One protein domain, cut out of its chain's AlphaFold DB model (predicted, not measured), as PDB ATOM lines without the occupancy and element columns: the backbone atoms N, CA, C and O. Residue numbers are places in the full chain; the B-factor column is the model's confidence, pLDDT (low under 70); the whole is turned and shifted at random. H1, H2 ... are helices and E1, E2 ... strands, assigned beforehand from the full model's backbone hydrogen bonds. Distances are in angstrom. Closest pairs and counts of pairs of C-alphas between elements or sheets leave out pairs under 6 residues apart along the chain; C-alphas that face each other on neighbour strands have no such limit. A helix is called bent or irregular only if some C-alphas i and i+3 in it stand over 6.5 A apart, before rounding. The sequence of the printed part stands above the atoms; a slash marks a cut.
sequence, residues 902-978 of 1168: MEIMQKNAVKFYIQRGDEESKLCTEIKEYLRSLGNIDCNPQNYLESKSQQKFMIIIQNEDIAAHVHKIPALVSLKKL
ATOM      1  N   MET A 902     -33.204  47.709  60.043       34.66
ATOM      2  CA  MET A 902     -33.935  47.041  58.956       34.66
ATOM      3  C   MET A 902     -33.407  47.441  57.569       34.66
ATOM      4  O   MET A 902     -33.234  46.570  56.717       34.66
ATOM      5  N   GLU A 903     -33.075  48.715  57.350       34.09
ATOM      6  CA  GLU A 903     -32.452  49.176  56.100       34.09
ATOM      7  C   GLU A 903     -31.052  48.578  55.881       34.09
ATOM      8  O   GLU A 903     -30.715  48.169  54.769       34.09
ATOM      9  N   ILE A 904     -30.233  48.488  56.934       36.78
ATOM     10  CA  ILE A 904     -28.902  47.858  56.883       36.78
ATOM     11  C   ILE A 904     -29.017  46.348  56.616       36.78
ATOM     12  O   ILE A 904     -28.228  45.796  55.848       36.78
ATOM     13  N   MET A 905     -30.021  45.673  57.186       36.38
ATOM     14  CA  MET A 905     -30.292  44.260  56.905       36.38
ATOM     15  C   MET A 905     -30.758  44.049  55.457       36.38
ATOM     16  O   MET A 905     -30.235  43.160  54.786       36.38
ATOM     17  N   GLN A 906     -31.651  44.897  54.932       41.12
ATOM     18  CA  GLN A 906     -32.040  44.849  53.518       41.12
ATOM     19  C   GLN A 906     -30.850  45.100  52.581       41.12
ATOM     20  O   GLN A 906     -30.720  44.407  51.574       41.12
ATOM     21  N   LYS A 907     -29.935  46.022  52.913       43.03
ATOM     22  CA  LYS A 907     -28.721  46.297  52.115       43.03
ATOM     23  C   LYS A 907     -27.784  45.087  51.966       43.03
ATOM     24  O   LYS A 907     -27.067  45.030  50.972       43.03
ATOM     25  N   ASN A 908     -27.840  44.110  52.874       50.28
ATOM     26  CA  ASN A 908     -27.018  42.892  52.836       50.28
ATOM     27  C   ASN A 908     -27.720  41.649  52.249       50.28
ATOM     28  O   ASN A 908     -27.068  40.617  52.083       50.28
ATOM     29  N   ALA A 909     -29.017  41.715  51.929       65.88
ATOM     30  CA  ALA A 909     -29.722  40.609  51.281       65.88
ATOM     31  C   ALA A 909     -29.252  40.429  49.826       65.88
ATOM     32  O   ALA A 909     -29.120  41.402  49.078       65.88
ATOM     33  N   VAL A 910     -29.030  39.181  49.399       79.75
ATOM     34  CA  VAL A 910     -28.734  38.873  47.991       79.75
ATOM     35  C   VAL A 910     -30.062  38.833  47.232       79.75
ATOM     36  O   VAL A 910     -31.022  38.199  47.673       79.75
ATOM     37  N   LYS A 911     -30.144  39.511  46.087       89.38
ATOM     38  CA  LYS A 911     -31.264  39.325  45.152       89.38
ATOM     39  C   LYS A 911     -30.975  38.097  44.291       89.38
ATOM     40  O   LYS A 911     -29.819  37.839  43.962       89.38
ATOM     41  N   PHE A 912     -31.986  37.342  43.883       92.81
ATOM     42  CA  PHE A 912     -31.768  36.176  43.031       92.81
ATOM     43  C   PHE A 912     -32.874  35.964  42.001       92.81
ATOM     44  O   PHE A 912     -34.019  36.365  42.201       92.81
ATOM     45  N   TYR A 913     -32.513  35.299  40.909       93.88
ATOM     46  CA  TYR A 913     -33.415  34.847  39.858       93.88
ATOM     47  C   TYR A 913     -33.105  33.390  39.519       93.88
ATOM     48  O   TYR A 913     -31.957  32.955  39.604       93.88
ATOM     49  N   ILE A 914     -34.125  32.637  39.116       92.38
ATOM     50  CA  ILE A 914     -33.969  31.259  38.653       92.38
ATOM     51  C   ILE A 914     -34.553  31.183  37.249       92.38
ATOM     52  O   ILE A 914     -35.765  31.332  37.071       92.38
ATOM     53  N   GLN A 915     -33.680  30.967  36.270       91.81
ATOM     54  CA  GLN A 915     -34.070  30.650  34.908       91.81
ATOM     55  C   GLN A 915     -34.763  29.288  34.917       91.81
ATOM     56  O   GLN A 915     -34.237  28.309  35.447       91.81
ATOM     57  N   ARG A 916     -35.962  29.239  34.342       82.88
ATOM     58  CA  ARG A 916     -36.714  27.998  34.161       82.88
ATOM     59  C   ARG A 916     -36.352  27.361  32.822       82.88
ATOM     60  O   ARG A 916     -36.134  28.094  31.850       82.88
ATOM     61  N   GLY A 917     -36.314  26.032  32.816       75.19
ATOM     62  CA  GLY A 917     -36.404  25.216  31.614       75.19
ATOM     63  C   GLY A 917     -37.802  25.270  30.988       75.19
ATOM     64  O   GLY A 917     -38.688  25.976  31.481       75.19
ATOM     65  N   ASP A 918     -38.015  24.486  29.933       70.50
ATOM     66  CA  ASP A 918     -39.319  24.370  29.266       70.50
ATOM     67  C   ASP A 918     -40.317  23.491  30.081       70.50
ATOM     68  O   ASP A 918     -41.520  23.529  29.824       70.50
ATOM     69  N   GLU A 919     -39.851  22.774  31.119       70.31
ATOM     70  CA  GLU A 919     -40.669  22.073  32.131       70.31
ATOM     71  C   GLU A 919     -40.456  22.650  33.554       70.31
ATOM     72  O   GLU A 919     -39.383  23.164  33.887       70.31
ATOM     73  N   GLU A 920     -41.452  22.539  34.452       65.25
ATOM     74  CA  GLU A 920     -41.303  22.948  35.864       65.25
ATOM     75  C   GLU A 920     -40.463  21.942  36.680       65.25
ATOM     76  O   GLU A 920     -40.976  21.133  37.459       65.25
ATOM     77  N   SER A 921     -39.138  22.018  36.533       77.62
ATOM     78  CA  SER A 921     -38.194  21.204  37.308       77.62
ATOM     79  C   SER A 921     -38.311  21.470  38.818       77.62
ATOM     80  O   SER A 921     -38.114  22.593  39.297       77.62
ATOM     81  N   LYS A 922     -38.582  20.407  39.590       83.19
ATOM     82  CA  LYS A 922     -38.771  20.436  41.058       83.19
ATOM     83  C   LYS A 922     -37.591  21.083  41.785       83.19
ATOM     84  O   LYS A 922     -37.791  21.902  42.680       83.19
ATOM     85  N   LEU A 923     -36.378  20.797  41.314       84.62
ATOM     86  CA  LEU A 923     -35.123  21.358  41.811       84.62
ATOM     87  C   LEU A 923     -35.100  22.900  41.761       84.62
ATOM     88  O   LEU A 923     -34.615  23.539  42.695       84.62
ATOM     89  N   CYS A 924     -35.676  23.526  40.727       86.38
ATOM     90  CA  CYS A 924     -35.779  24.987  40.662       86.38
ATOM     91  C   CYS A 924     -36.698  25.545  41.758       86.38
ATOM     92  O   CYS A 924     -36.397  26.597  42.319       86.38
ATOM     93  N   THR A 925     -37.786  24.850  42.099       88.56
ATOM     94  CA  THR A 925     -38.687  25.242  43.196       88.56
ATOM     95  C   THR A 925     -38.025  25.038  44.560       88.56
ATOM     96  O   THR A 925     -38.047  25.952  45.382       88.56
ATOM     97  N   GLU A 926     -37.345  23.911  44.775       89.75
ATOM     98  CA  GLU A 926     -36.589  23.632  46.007       89.75
ATOM     99  C   GLU A 926     -35.496  24.683  46.273       89.75
ATOM    100  O   GLU A 926     -35.388  25.212  47.381       89.75
ATOM    101  N   ILE A 927     -34.724  25.063  45.244       88.81
ATOM    102  CA  ILE A 927     -33.735  26.150  45.336       88.81
ATOM    103  C   ILE A 927     -34.422  27.495  45.615       88.81
ATOM    104  O   ILE A 927     -33.905  28.299  46.398       88.81
ATOM    105  N   LYS A 928     -35.598  27.745  45.025       88.88
ATOM    106  CA  LYS A 928     -36.357  28.988  45.226       88.88
ATOM    107  C   LYS A 928     -36.833  29.155  46.665       88.88
ATOM    108  O   LYS A 928     -36.709  30.243  47.231       88.88
ATOM    109  N   GLU A 929     -37.363  28.090  47.254       89.00
ATOM    110  CA  GLU A 929     -37.801  28.061  48.650       89.00
ATOM    111  C   GLU A 929     -36.608  28.155  49.605       89.00
ATOM    112  O   GLU A 929     -36.636  28.963  50.536       89.00
ATOM    113  N   TYR A 930     -35.514  27.437  49.322       83.69
ATOM    114  CA  TYR A 930     -34.283  27.531  50.105       83.69
ATOM    115  C   TYR A 930     -33.726  28.962  50.142       83.69
ATOM    116  O   TYR A 930     -33.490  29.507  51.222       83.69
ATOM    117  N   LEU A 931     -33.579  29.626  48.994       82.38
ATOM    118  CA  LEU A 931     -33.028  30.983  48.950       82.38
ATOM    119  C   LEU A 931     -33.939  32.013  49.626       82.38
ATOM    120  O   LEU A 931     -33.428  32.858  50.364       82.38
ATOM    121  N   ARG A 932     -35.267  31.900  49.471       82.69
ATOM    122  CA  ARG A 932     -36.237  32.708  50.236       82.69
ATOM    123  C   ARG A 932     -36.106  32.480  51.747       82.69
ATOM    124  O   ARG A 932     -36.136  33.450  52.498       82.69
ATOM    125  N   SER A 933     -35.898  31.241  52.204       76.19
ATOM    126  CA  SER A 933     -35.740  30.940  53.641       76.19
ATOM    127  C   SER A 933     -34.465  31.525  54.268       76.19
ATOM    128  O   SER A 933     -34.422  31.751  55.474       76.19
ATOM    129  N   LEU A 934     -33.450  31.842  53.455       71.50
ATOM    130  CA  LEU A 934     -32.259  32.593  53.870       71.50
ATOM    131  C   LEU A 934     -32.460  34.124  53.897       71.50
ATOM    132  O   LEU A 934     -31.507  34.851  54.175       71.50
ATOM    133  N   GLY A 935     -33.656  34.631  53.580       70.31
ATOM    134  CA  GLY A 935     -33.934  36.069  53.473       70.31
ATOM    135  C   GLY A 935     -33.471  36.714  52.159       70.31
ATOM    136  O   GLY A 935     -33.451  37.941  52.060       70.31
ATOM    137  N   ASN A 936     -33.105  35.919  51.147       82.00
ATOM    138  CA  ASN A 936     -32.760  36.436  49.821       82.00
ATOM    139  C   ASN A 936     -34.025  36.777  49.021       82.00
ATOM    140  O   ASN A 936     -35.064  36.126  49.155       82.00
ATOM    141  N   ILE A 937     -33.930  37.792  48.165       83.06
ATOM    142  CA  ILE A 937     -35.088  38.390  47.490       83.06
ATOM    143  C   ILE A 937     -35.196  37.859  46.058       83.06
ATOM    144  O   ILE A 937     -34.360  38.159  45.210       83.06
ATOM    145  N   ASP A 938     -36.260  37.102  45.793       88.19
ATOM    146  CA  ASP A 938     -36.681  36.682  44.452       88.19
ATOM    147  C   ASP A 938     -37.007  37.919  43.599       88.19
ATOM    148  O   ASP A 938     -37.905  38.691  43.936       88.19
ATOM    149  N   CYS A 939     -36.238  38.152  42.536       87.69
ATOM    150  CA  CYS A 939     -36.244  39.404  41.786       87.69
ATOM    151  C   CYS A 939     -36.088  39.141  40.282       87.69
ATOM    152  O   CYS A 939     -35.211  38.389  39.859       87.69
ATOM    153  N   ASN A 940     -36.928  39.771  39.457       88.00
ATOM    154  CA  ASN A 940     -36.786  39.709  38.003       88.00
ATOM    155  C   ASN A 940     -35.528  40.501  37.567       88.00
ATOM    156  O   ASN A 940     -35.325  41.610  38.074       88.00
ATOM    157  N   PRO A 941     -34.697  39.989  36.636       88.81
ATOM    158  CA  PRO A 941     -33.481  40.677  36.208       88.81
ATOM    159  C   PRO A 941     -33.703  42.087  35.642       88.81
ATOM    160  O   PRO A 941     -32.862  42.958  35.852       88.81
ATOM    161  N   GLN A 942     -34.840  42.338  34.988       85.50
ATOM    162  CA  GLN A 942     -35.204  43.661  34.477       85.50
ATOM    163  C   GLN A 942     -35.423  44.654  35.633       85.50
ATOM    164  O   GLN A 942     -34.763  45.690  35.702       85.50
ATOM    165  N   ASN A 943     -36.248  44.279  36.615       84.81
ATOM    166  CA  ASN A 943     -36.496  45.070  37.824       84.81
ATOM    167  C   ASN A 943     -35.209  45.302  38.646       84.81
ATOM    168  O   ASN A 943     -35.064  46.340  39.291       84.81
ATOM    169  N   TYR A 944     -34.263  44.351  38.641       86.44
ATOM    170  CA  TYR A 944     -32.956  44.539  39.282       86.44
ATOM    171  C   TYR A 944     -32.166  45.679  38.624       86.44
ATOM    172  O   TYR A 944     -31.717  46.579  39.340       86.44
ATOM    173  N   LEU A 945     -32.057  45.677  37.289       85.31
ATOM    174  CA  LEU A 945     -31.380  46.727  36.516       85.31
ATOM    175  C   LEU A 945     -32.031  48.101  36.735       85.31
ATOM    176  O   LEU A 945     -31.337  49.070  37.042       85.31
ATOM    177  N   GLU A 946     -33.361  48.172  36.655       82.06
ATOM    178  CA  GLU A 946     -34.139  49.398  36.887       82.06
ATOM    179  C   GLU A 946     -33.955  49.948  38.308       82.06
ATOM    180  O   GLU A 946     -33.893  51.160  38.505       82.06
ATOM    181  N   SER A 947     -33.778  49.074  39.306       72.38
ATOM    182  CA  SER A 947     -33.567  49.479  40.702       72.38
ATOM    183  C   SER A 947     -32.188  50.093  41.014       72.38
ATOM    184  O   SER A 947     -31.929  50.377  42.185       72.38
ATOM    185  N   LYS A 948     -31.288  50.255  40.020       65.25
ATOM    186  CA  LYS A 948     -29.887  50.741  40.161       65.25
ATOM    187  C   LYS A 948     -29.146  50.138  41.379       65.25
ATOM    188  O   LYS A 948     -28.359  50.792  42.062       65.25
ATOM    189  N   SER A 949     -29.429  48.878  41.708       63.91
ATOM    190  CA  SER A 949     -29.118  48.334  43.032       63.91
ATOM    191  C   SER A 949     -27.713  47.732  43.112       63.91
ATOM    192  O   SER A 949     -27.445  46.688  42.528       63.91
ATOM    193  N   GLN A 950     -26.842  48.332  43.930       65.19
ATOM    194  CA  GLN A 950     -25.476  47.845  44.209       65.19
ATOM    195  C   GLN A 950     -25.419  46.508  44.988       65.19
ATOM    196  O   GLN A 950     -24.337  46.002  45.287       65.19
ATOM    197  N   GLN A 951     -26.569  45.920  45.330       76.88
ATOM    198  CA  GLN A 951     -26.657  44.596  45.952       76.88
ATOM    199  C   GLN A 951     -26.164  43.503  44.998       76.88
ATOM    200  O   GLN A 951     -26.315  43.606  43.778       76.88
ATOM    201  N   LYS A 952     -25.636  42.411  45.561       85.06
ATOM    202  CA  LYS A 952     -25.287  41.215  44.784       85.06
ATOM    203  C   LYS A 952     -26.547  40.574  44.202       85.06
ATOM    204  O   LYS A 952     -27.550  40.436  44.906       85.06
ATOM    205  N   PHE A 953     -26.464  40.154  42.943       91.81
ATOM    206  CA  PHE A 953     -27.539  39.468  42.233       91.81
ATOM    207  C   PHE A 953     -27.051  38.110  41.726       91.81
ATOM    208  O   PHE A 953     -25.973  38.020  41.142       91.81
ATOM    209  N   MET A 954     -27.818  37.049  41.979       92.12
ATOM    210  CA  MET A 954     -27.442  35.673  41.644       92.12
ATOM    211  C   MET A 954     -28.478  35.037  40.715       92.12
ATOM    212  O   MET A 954     -29.638  34.872  41.087       92.12
ATOM    213  N   ILE A 955     -28.056  34.681  39.505       94.75
ATOM    214  CA  ILE A 955     -28.896  34.078  38.467       94.75
ATOM    215  C   ILE A 955     -28.567  32.589  38.379       94.75
ATOM    216  O   ILE A 955     -27.414  32.224  38.162       94.75
ATOM    217  N   ILE A 956     -29.571  31.735  38.548       94.25
ATOM    218  CA  ILE A 956     -29.404  30.280  38.646       94.25
ATOM    219  C   ILE A 956     -30.074  29.595  37.457       94.25
ATOM    220  O   ILE A 956     -31.169  29.986  37.057       94.25
ATOM    221  N   ILE A 957     -29.426  28.572  36.910       94.12
ATOM    222  CA  ILE A 957     -29.892  27.750  35.788       94.12
ATOM    223  C   ILE A 957     -29.426  26.303  36.010       94.12
ATOM    224  O   ILE A 957     -28.354  26.090  36.572       94.12
ATOM    225  N   GLN A 958     -30.202  25.297  35.607       92.75
ATOM    226  CA  GLN A 958     -29.758  23.897  35.730       92.75
ATOM    227  C   GLN A 958     -28.701  23.601  34.655       92.75
ATOM    228  O   GLN A 958     -28.807  24.138  33.550       92.75
ATOM    229  N   ASN A 959     -27.656  22.808  34.933       91.88
ATOM    230  CA  ASN A 959     -26.574  22.639  33.942       91.88
ATOM    231  C   ASN A 959     -27.061  21.973  32.643       91.88
ATOM    232  O   ASN A 959     -26.557  22.307  31.571       91.88
ATOM    233  N   GLU A 960     -28.062  21.089  32.720       90.25
ATOM    234  CA  GLU A 960     -28.724  20.509  31.542       90.25
ATOM    235  C   GLU A 960     -29.500  21.553  30.719       90.25
ATOM    236  O   GLU A 960     -29.464  21.527  29.488       90.25
ATOM    237  N   ASP A 961     -30.099  22.545  31.384       91.12
ATOM    238  CA  ASP A 961     -30.847  23.633  30.753       91.12
ATOM    239  C   ASP A 961     -29.956  24.653  30.026       91.12
ATOM    240  O   ASP A 961     -30.436  25.317  29.106       91.12
ATOM    241  N   ILE A 962     -28.674  24.805  30.396       91.88
ATOM    242  CA  ILE A 962     -27.789  25.879  29.890       91.88
ATOM    243  C   ILE A 962     -27.838  25.999  28.361       91.88
ATOM    244  O   ILE A 962     -27.993  27.105  27.842       91.88
ATOM    245  N   ALA A 963     -27.751  24.883  27.633       90.00
ATOM    246  CA  ALA A 963     -27.726  24.892  26.170       90.00
ATOM    247  C   ALA A 963     -29.012  25.457  25.535       90.00
ATOM    248  O   ALA A 963     -28.936  26.153  24.522       90.00
ATOM    249  N   ALA A 964     -30.173  25.195  26.139       89.56
ATOM    250  CA  ALA A 964     -31.481  25.601  25.625       89.56
ATOM    251  C   ALA A 964     -32.017  26.901  26.258       89.56
ATOM    252  O   ALA A 964     -32.855  27.567  25.654       89.56
ATOM    253  N   HIS A 965     -31.527  27.291  27.440       90.62
ATOM    254  CA  HIS A 965     -32.135  28.339  28.266       90.62
ATOM    255  C   HIS A 965     -31.215  29.509  28.618       90.62
ATOM    256  O   HIS A 965     -31.729  30.572  28.963       90.62
ATOM    257  N   VAL A 966     -29.883  29.397  28.499       92.31
ATOM    258  CA  VAL A 966     -28.993  30.495  28.933       92.31
ATOM    259  C   VAL A 966     -29.216  31.783  28.135       92.31
ATOM    260  O   VAL A 966     -29.153  32.868  28.697       92.31
ATOM    261  N   HIS A 967     -29.554  31.676  26.849       91.56
ATOM    262  CA  HIS A 967     -29.858  32.819  25.983       91.56
ATOM    263  C   HIS A 967     -31.280  33.380  26.175       91.56
ATOM    264  O   HIS A 967     -31.565  34.465  25.679       91.56
ATOM    265  N   LYS A 968     -32.168  32.664  26.887       92.31
ATOM    266  CA  LYS A 968     -33.533  33.110  27.219       92.31
ATOM    267  C   LYS A 968     -33.565  34.032  28.461       92.31
ATOM    268  O   LYS A 968     -34.626  34.556  28.793       92.31
ATOM    269  N   ILE A 969     -32.430  34.239  29.146       92.19
ATOM    270  CA  ILE A 969     -32.321  35.088  30.348       92.19
ATOM    271  C   ILE A 969     -32.575  36.568  29.977       92.19
ATOM    272  O   ILE A 969     -31.821  37.121  29.172       92.19
ATOM    273  N   PRO A 970     -33.574  37.253  30.575       89.88
ATOM    274  CA  PRO A 970     -33.880  38.650  30.255       89.88
ATOM    275  C   PRO A 970     -32.684  39.590  30.459       89.88
ATOM    276  O   PRO A 970     -32.000  39.503  31.474       89.88
ATOM    277  N   ALA A 971     -32.457  40.512  29.516       89.06
ATOM    278  CA  ALA A 971     -31.414  41.549  29.576       89.06
ATOM    279  C   ALA A 971     -29.970  41.035  29.817       89.06
ATOM    280  O   ALA A 971     -29.141  41.734  30.409       89.06
ATOM    281  N   LEU A 972     -29.644  39.828  29.333       92.62
ATOM    282  CA  LEU A 972     -28.384  39.129  29.619       92.62
ATOM    283  C   LEU A 972     -27.106  39.945  29.338       92.62
ATOM    284  O   LEU A 972     -26.172  39.880  30.139       92.62
ATOM    285  N   VAL A 973     -27.046  40.741  28.261       92.06
ATOM    286  CA  VAL A 973     -25.887  41.625  27.998       92.06
ATOM    287  C   VAL A 973     -25.689  42.632  29.134       92.06
ATOM    288  O   VAL A 973     -24.587  42.739  29.670       92.06
ATOM    289  N   SER A 974     -26.745  43.342  29.536       91.56
ATOM    290  CA  SER A 974     -26.692  44.369  30.586       91.56
ATOM    291  C   SER A 974     -26.300  43.782  31.942       91.56
ATOM    292  O   SER A 974     -25.495  44.367  32.661       91.56
ATOM    293  N   LEU A 975     -26.802  42.587  32.261       91.81
ATOM    294  CA  LEU A 975     -26.439  41.846  33.473       91.81
ATOM    295  C   LEU A 975     -24.966  41.427  33.471       91.81
ATOM    296  O   LEU A 975     -24.281  41.568  34.482       91.81
ATOM    297  N   LYS A 976     -24.443  40.971  32.326       92.62
ATOM    298  CA  LYS A 976     -23.021  40.639  32.173       92.62
ATOM    299  C   LYS A 976     -22.108  41.847  32.401       92.62
ATOM    300  O   LYS A 976     -21.016  41.648  32.929       92.62
ATOM    301  N   LYS A 977     -22.543  43.077  32.096       91.31
ATOM    302  CA  LYS A 977     -21.753  44.300  32.359       91.31
ATOM    303  C   LYS A 977     -21.597  44.672  33.839       91.31
ATOM    304  O   LYS A 977     -20.787  45.542  34.159       91.31
ATOM    305  N   LEU A 978     -22.362  44.056  34.741       89.25
ATOM    306  CA  LEU A 978     -22.343  44.373  36.170       89.25
ATOM    307  C   LEU A 978     -21.507  43.343  36.954       89.25
ATOM    308  O   LEU A 978     -21.891  42.173  37.001       89.25
TER     309      LEU A 978
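This is residues 902 to 978 of the 1168 residues of the protein "Protein TASOR-like" of Sinocyclocheilus anshuiensis (UniProt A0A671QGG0). A narrow ribbon of two parallel strands, E1 and E2, runs through the middle of a flat domain; H2, the longest helix, lies over one face of it, and the short helices H3, H4 and H5 lie on the side of the other face. H1 lies off one end of the ribbon, away from the other helices. The printed part has 77 residues with five named helices and two named strands, in the order H1, E1, H2, H3, E2, H4, H5; the class is mixed, helices and strands, and the sheet is E1 beside E2. The whole is compact, with a radius of gyration of the C-alphas of 13.0 A, and the C-alphas span 38 by 28 by 15 A.

H1, residues 902 to 908, is joined by a tight link to E1, residues 911 to 914. E1 and E2, residues 953 to 958, are parallel neighbours at 17 degrees; N 913 and O 954 are 2.9 A apart, and so are N 956 and O 913, both within hydrogen-bond range. Residues 911 to 912 of E1 also pair in parallel with residues 937 to 938. Between the strands come H2, residues 922 to 933, and H3, residues 941 to 946, in a strand-helix-strand unit, two parallel neighbour strands with helices between them along the chain. The closest C-alphas of E1 and H2 are those of Ile 914 and Cys 924, 6.8 A apart; those of E1 and H3 are Tyr 913 and Pro 941, 6.9 A apart. H2 and H3 are apart. H4, residues 962 to 968, comes closest to E2 at the C-alphas of Ile 957 and Val 966, 7.4 A. H5, residues 972 to 976, only just touches H3, with 3 pairs of C-alphas within 8 A, the closest being Leu 945 and Leu 975 at 7.6 A. H4 and H5 meet only through their link. H1 is apart from H2, H3, E2, H4 and H5. Every O i to N i+4 pair is within hydrogen-bond range in H1, H2, H3 and H5; in H4 1 of 3 is, and 1 of 4 O i to N i+3 pairs.

H1 begins at C-alpha 902, (-33.935, 47.041, 58.956), and is 10.1 A long from first to last C-alpha; E1 is 10.7 A. H2 measures 16.7 A, from C-alpha 922 at (-38.771, 20.436, 41.058). H3 is 8.8 A and E2 17.0 A. H4, 9.6 A, is irregular: C-alphas 964 and 967 are 7.4 A apart. H5, 6.1 A, ends at C-alpha 976, (-23.021, 40.639, 32.173).

The C-alphas of Met 902 and Ala 963 are the two farthest apart, 40.1 A. The printed part has no cut and no long link. Mean pLDDT of the printed part is 81.1; residues 902 to 909, 920 and 948 to 950 are under 70.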